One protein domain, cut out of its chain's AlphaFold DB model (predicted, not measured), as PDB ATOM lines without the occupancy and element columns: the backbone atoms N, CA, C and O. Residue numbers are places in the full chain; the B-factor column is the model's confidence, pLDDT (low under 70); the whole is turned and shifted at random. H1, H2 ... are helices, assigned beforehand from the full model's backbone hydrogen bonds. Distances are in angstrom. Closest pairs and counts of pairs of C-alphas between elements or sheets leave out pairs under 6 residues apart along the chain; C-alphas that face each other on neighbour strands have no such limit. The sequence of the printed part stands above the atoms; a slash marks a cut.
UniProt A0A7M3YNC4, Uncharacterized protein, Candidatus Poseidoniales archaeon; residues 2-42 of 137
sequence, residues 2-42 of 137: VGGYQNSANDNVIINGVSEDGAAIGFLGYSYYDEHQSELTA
ATOM      1  N   VAL A   2     -21.684 -13.940 -44.024       52.06
ATOM      2  CA  VAL A   2     -22.771 -13.530 -43.112       52.06
ATOM      3  C   VAL A   2     -22.642 -14.424 -41.884       52.06
ATOM      4  O   VAL A   2     -22.998 -15.592 -41.931       52.06
ATOM      5  N   GLY A   3     -21.984 -13.901 -40.857       64.44
ATOM      6  CA  GLY A   3     -21.532 -14.646 -39.685       64.44
ATOM      7  C   GLY A   3     -20.596 -13.742 -38.902       64.44
ATOM      8  O   GLY A   3     -19.383 -13.858 -39.009       64.44
ATOM      9  N   GLY A   4     -21.176 -12.715 -38.278       76.44
ATOM     10  CA  GLY A   4     -20.453 -11.824 -37.377       76.44
ATOM     11  C   GLY A   4     -20.248 -12.477 -36.011       76.44
ATOM     12  O   GLY A   4     -20.198 -13.697 -35.893       76.44
ATOM     13  N   TYR A   5     -20.188 -11.651 -34.971       82.25
ATOM     14  CA  TYR A   5     -20.179 -12.101 -33.582       82.25
ATOM     15  C   TYR A   5     -21.359 -13.038 -33.273       82.25
ATOM     16  O   TYR A   5     -22.505 -12.730 -33.603       82.25
ATOM     17  N   GLN A   6     -21.059 -14.160 -32.623       84.25
ATOM     18  CA  GLN A   6     -22.021 -15.096 -32.048       84.25
ATOM     19  C   GLN A   6     -21.607 -15.345 -30.603       84.25
ATOM     20  O   GLN A   6     -20.441 -15.632 -30.338       84.25
ATOM     21  N   ASN A   7     -22.547 -15.224 -29.670       84.88
ATOM     22  CA  ASN A   7     -22.301 -15.519 -28.267       84.88
ATOM     23  C   ASN A   7     -23.151 -16.694 -27.811       84.88
ATOM     24  O   ASN A   7     -24.314 -16.833 -28.181       84.88
ATOM     25  N   SER A   8     -22.565 -17.510 -26.952       88.50
ATOM     26  CA  SER A   8     -23.242 -18.608 -26.290       88.50
ATOM     27  C   SER A   8     -22.691 -18.713 -24.877       88.50
ATOM     28  O   SER A   8     -21.499 -18.528 -24.667       88.50
ATOM     29  N   ALA A   9     -23.558 -19.006 -23.913       87.31
ATOM     30  CA  ALA A   9     -23.127 -19.401 -22.571       87.31
ATOM     31  C   ALA A   9     -22.733 -20.890 -22.503       87.31
ATOM     32  O   ALA A   9     -22.247 -21.355 -21.482       87.31
ATOM     33  N   ASN A  10     -22.993 -21.645 -23.573       91.31
ATOM     34  CA  ASN A  10     -22.603 -23.039 -23.725       91.31
ATOM     35  C   ASN A  10     -21.339 -23.114 -24.589       91.31
ATOM     36  O   ASN A  10     -21.411 -22.839 -25.793       91.31
ATOM     37  N   ASP A  11     -20.221 -23.503 -23.975       91.62
ATOM     38  CA  ASP A  11     -18.907 -23.589 -24.617       91.62
ATOM     39  C   ASP A  11     -18.889 -24.585 -25.789       91.62
ATOM     40  O   ASP A  11     -18.248 -24.310 -26.798       91.62
ATOM     41  N   ASN A  12     -19.687 -25.661 -25.762       92.06
ATOM     42  CA  ASN A  12     -19.777 -26.605 -26.889       92.06
ATOM     43  C   ASN A  12     -20.305 -25.948 -28.175       92.06
ATOM     44  O   ASN A  12     -19.931 -26.334 -29.280       92.06
ATOM     45  N   VAL A  13     -21.157 -24.924 -28.056       92.75
ATOM     46  CA  VAL A  13     -21.609 -24.146 -29.223       92.75
ATOM     47  C   VAL A  13     -20.464 -23.299 -29.783       92.75
ATOM     48  O   VAL A  13     -20.363 -23.141 -30.998       92.75
ATOM     49  N   ILE A  14     -19.590 -22.779 -28.916       93.50
ATOM     50  CA  ILE A  14     -18.400 -22.017 -29.317       93.50
ATOM     51  C   ILE A  14     -17.402 -22.946 -30.012       93.50
ATOM     52  O   ILE A  14     -16.914 -22.592 -31.082       93.50
ATOM     53  N   ILE A  15     -17.160 -24.139 -29.456       93.62
ATOM     54  CA  ILE A  15     -16.300 -25.172 -30.051       93.62
ATOM     55  C   ILE A  15     -16.772 -25.493 -31.469       93.62
ATOM     56  O   ILE A  15     -16.008 -25.323 -32.414       93.62
ATOM     57  N   ASN A  16     -18.048 -25.856 -31.636       92.06
ATOM     58  CA  ASN A  16     -18.606 -26.174 -32.952       92.06
ATOM     59  C   ASN A  16     -18.434 -25.011 -33.942       92.06
ATOM     60  O   ASN A  16     -18.016 -25.220 -35.077       92.06
ATOM     61  N   GLY A  17     -18.705 -23.778 -33.502       90.94
ATOM     62  CA  GLY A  17     -18.554 -22.595 -34.348       90.94
ATOM     63  C   GLY A  17     -17.111 -22.341 -34.793       90.94
ATOM     64  O   GLY A  17     -16.890 -21.982 -35.949       90.94
ATOM     65  N   VAL A  18     -16.130 -22.540 -33.906       92.81
ATOM     66  CA  VAL A  18     -14.703 -22.395 -34.237       92.81
ATOM     67  C   VAL A  18     -14.237 -23.525 -35.159       92.81
ATOM     68  O   VAL A  18     -13.525 -23.265 -36.127       92.81
ATOM     69  N   SER A  19     -14.685 -24.759 -34.928       91.62
ATOM     70  CA  SER A  19     -14.319 -25.919 -35.749       91.62
ATOM     71  C   SER A  19     -14.871 -25.852 -37.184       91.62
ATOM     72  O   SER A  19     -14.291 -26.438 -38.099       91.62
ATOM     73  N   GLU A  20     -15.964 -25.119 -37.421       91.44
ATOM     74  CA  GLU A  20     -16.571 -24.937 -38.752       91.44
ATOM     75  C   GLU A  20     -15.921 -23.820 -39.602       91.44
ATOM     76  O   GLU A  20     -16.157 -23.731 -40.817       91.44
ATOM     77  N   ASP A  21     -15.101 -22.952 -39.002       90.12
ATOM     78  CA  ASP A  21     -14.412 -21.861 -39.697       90.12
ATOM     79  C   ASP A  21     -12.978 -21.679 -39.185       90.12
ATOM     80  O   ASP A  21     -12.747 -21.074 -38.147       90.12
ATOM     81  N   GLY A  22     -11.989 -22.116 -39.971       87.31
ATOM     82  CA  GLY A  22     -10.569 -22.022 -39.602       87.31
ATOM     83  C   GLY A  22     -10.017 -20.599 -39.425       87.31
ATOM     84  O   GLY A  22      -8.863 -20.452 -39.033       87.31
ATOM     85  N   ALA A  23     -10.797 -19.553 -39.722       89.88
ATOM     86  CA  ALA A  23     -10.454 -18.163 -39.411       89.88
ATOM     87  C   ALA A  23     -11.146 -17.624 -38.141       89.88
ATOM     88  O   ALA A  23     -10.935 -16.463 -37.780       89.88
ATOM     89  N   ALA A  24     -12.001 -18.414 -37.487       92.19
ATOM     90  CA  ALA A  24     -12.726 -18.004 -36.293       92.19
ATOM     91  C   ALA A  24     -11.830 -17.979 -35.048       92.19
ATOM     92  O   ALA A  24     -10.842 -18.701 -34.933       92.19
ATOM     93  N   ILE A  25     -12.221 -17.140 -34.090       93.50
ATOM     94  CA  ILE A  25     -11.617 -17.049 -32.761       93.50
ATOM     95  C   ILE A  25     -12.756 -17.149 -31.747       93.50
ATOM     96  O   ILE A  25     -13.754 -16.435 -31.865       93.50
ATOM     97  N   GLY A  26     -12.598 -18.028 -30.758       93.00
ATOM     98  CA  GLY A  26     -13.541 -18.218 -29.659       93.00
ATOM     99  C   GLY A  26     -12.892 -17.959 -28.302       93.00
ATOM    100  O   GLY A  26     -11.682 -18.102 -28.142       93.00
ATOM    101  N   PHE A  27     -13.714 -17.594 -27.321       92.88
ATOM    102  CA  PHE A  27     -13.332 -17.510 -25.912       92.88
ATOM    103  C   PHE A  27     -14.204 -18.502 -25.146       92.88
ATOM    104  O   PHE A  27     -15.424 -18.386 -25.203       92.88
ATOM    105  N   LEU A  28     -13.587 -19.463 -24.465       92.12
ATOM    106  CA  LEU A  28     -14.265 -20.546 -23.754       92.12
ATOM    107  C   LEU A  28     -13.456 -20.988 -22.531       92.12
ATOM    108  O   LEU A  28     -12.285 -20.619 -22.389       92.12
ATOM    109  N   GLY A  29     -14.083 -21.753 -21.637       91.38
ATOM    110  CA  GLY A  29     -13.423 -22.303 -20.452       91.38
ATOM    111  C   GLY A  29     -12.257 -23.246 -20.784       91.38
ATOM    112  O   GLY A  29     -12.293 -23.978 -21.771       91.38
ATOM    113  N   TYR A  30     -11.224 -23.256 -19.933       92.75
ATOM    114  CA  TYR A  30     -10.040 -24.102 -20.133       92.75
ATOM    115  C   TYR A  30     -10.358 -25.601 -20.141       92.75
ATOM    116  O   TYR A  30      -9.800 -26.309 -20.967       92.75
ATOM    117  N   SER A  31     -11.265 -26.078 -19.279       91.69
ATOM    118  CA  SER A  31     -11.646 -27.498 -19.226       91.69
ATOM    119  C   SER A  31     -12.148 -28.010 -20.579       91.69
ATOM    120  O   SER A  31     -11.719 -29.055 -21.052       91.69
ATOM    121  N   TYR A  32     -12.969 -27.210 -21.262       93.00
ATOM    122  CA  TYR A  32     -13.457 -27.521 -22.602       93.00
ATOM    123  C   TYR A  32     -12.331 -27.555 -23.639       93.00
ATOM    124  O   TYR A  32     -12.332 -28.421 -24.507       93.00
ATOM    125  N   TYR A  33     -11.350 -26.651 -23.559       93.50
ATOM    126  CA  TYR A  33     -10.169 -26.727 -24.422       93.50
ATOM    127  C   TYR A  33      -9.325 -27.975 -24.128       93.50
ATOM    128  O   TYR A  33      -8.888 -28.634 -25.068       93.50
ATOM    129  N   ASP A  34      -9.117 -28.312 -22.854       92.19
ATOM    130  CA  ASP A  34      -8.311 -29.459 -22.425       92.19
ATOM    131  C   ASP A  34      -8.858 -30.784 -22.984       92.19
ATOM    132  O   ASP A  34      -8.101 -31.615 -23.483       92.19
ATOM    133  N   GLU A  35     -10.183 -30.925 -23.026       92.12
ATOM    134  CA  GLU A  35     -10.873 -32.072 -23.630       92.12
ATOM    135  C   GLU A  35     -10.818 -32.090 -25.173       92.12
ATOM    136  O   GLU A  35     -10.939 -33.154 -25.780       92.12
ATOM    137  N   HIS A  36     -10.601 -30.938 -25.820       94.12
ATOM    138  CA  HIS A  36     -10.671 -30.767 -27.280       94.12
ATOM    139  C   HIS A  36      -9.336 -30.329 -27.913       94.12
ATOM    140  O   HIS A  36      -9.317 -29.804 -29.027       94.12
ATOM    141  N   GLN A  37      -8.193 -30.580 -27.263       93.00
ATOM    142  CA  GLN A  37      -6.866 -30.187 -27.780       93.00
ATOM    143  C   GLN A  37      -6.516 -30.812 -29.144       93.00
ATOM    144  O   GLN A  37      -5.627 -30.327 -29.841       93.00
ATOM    145  N   SER A  38      -7.194 -31.898 -29.539       92.75
ATOM    146  CA  SER A  38      -7.014 -32.505 -30.866       92.75
ATOM    147  C   SER A  38      -7.708 -31.738 -32.001       92.75
ATOM    148  O   SER A  38      -7.351 -31.918 -33.165       92.75
ATOM    149  N   GLU A  39      -8.669 -30.877 -31.665       92.00
ATOM    150  CA  GLU A  39      -9.495 -30.116 -32.611       92.00
ATOM    151  C   GLU A  39      -9.191 -28.615 -32.557       92.00
ATOM    152  O   GLU A  39      -9.263 -27.922 -33.571       92.00
ATOM    153  N   LEU A  40      -8.821 -28.111 -31.378       94.44
ATOM    154  CA  LEU A  40      -8.612 -26.693 -31.118       94.44
ATOM    155  C   LEU A  40      -7.138 -26.355 -30.929       94.44
ATOM    156  O   LEU A  40      -6.360 -27.117 -30.364       94.44
ATOM    157  N   THR A  41      -6.766 -25.145 -31.340       94.75
ATOM    158  CA  THR A  41      -5.456 -24.557 -31.043       94.75
ATOM    159  C   THR A  41      -5.633 -23.393 -30.077       94.75
ATOM    160  O   THR A  41      -6.326 -22.426 -30.392       94.75
ATOM    161  N   ALA A  42      -4.988 -23.461 -28.912       94.56
ATOM    162  CA  ALA A  42      -4.935 -22.329 -27.994       94.56
ATOM    163  C   ALA A  42      -3.972 -21.237 -28.483       94.56
ATOM    164  O   ALA A  42      -2.927 -21.504 -29.079       94.56
TER     165      ALA A  42
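What this domain is: This is residues 2 to 42 of the 137 residues of an uncharacterized protein of Candidatus Poseidoniales archaeon (UniProt A0A7M3YNC4). The printed part has little regular structure: two short helices, H1 and H2, are set at a steep angle, and unnamed stretches make up the rest. Residues 2 to 10 lead into H1, residues 20 to 29 fold back past H1 to reach H2, and residues 36 to 42 follow H2. The 41 residues hold 15 in named elements, in the order H1, H2, with no named strand; the class is all helix. The whole is compact, with a radius of gyration of the C-alphas of 9.8 A and spans of 30 by 21 by 13 A.

Where its parts are: H1, residues 11 to 19, begins at C-alpha 11 (-18.907, -23.589, -24.617) and is 12.3 A long from first to last C-alpha. H2, residues 30 to 35, ends at C-alpha 35 (-10.873, -32.072, -23.630).

How they stand to each other: H1 and H2 are close but not clearly touching; their closest C-alphas, of Asp 11 and Tyr 32, are 7.0 A apart. They run the same way at a steep tilt of 63 degrees. In both helices every O i to N i+4 pair is within hydrogen-bond range.

The domain as a whole: The C-alphas farthest apart, of Val 2 and Asp 34, are 29.8 A apart. The printed part has no cut, and the link from H1 to H2 is short. Residues 2 to 3 have pLDDT under 70.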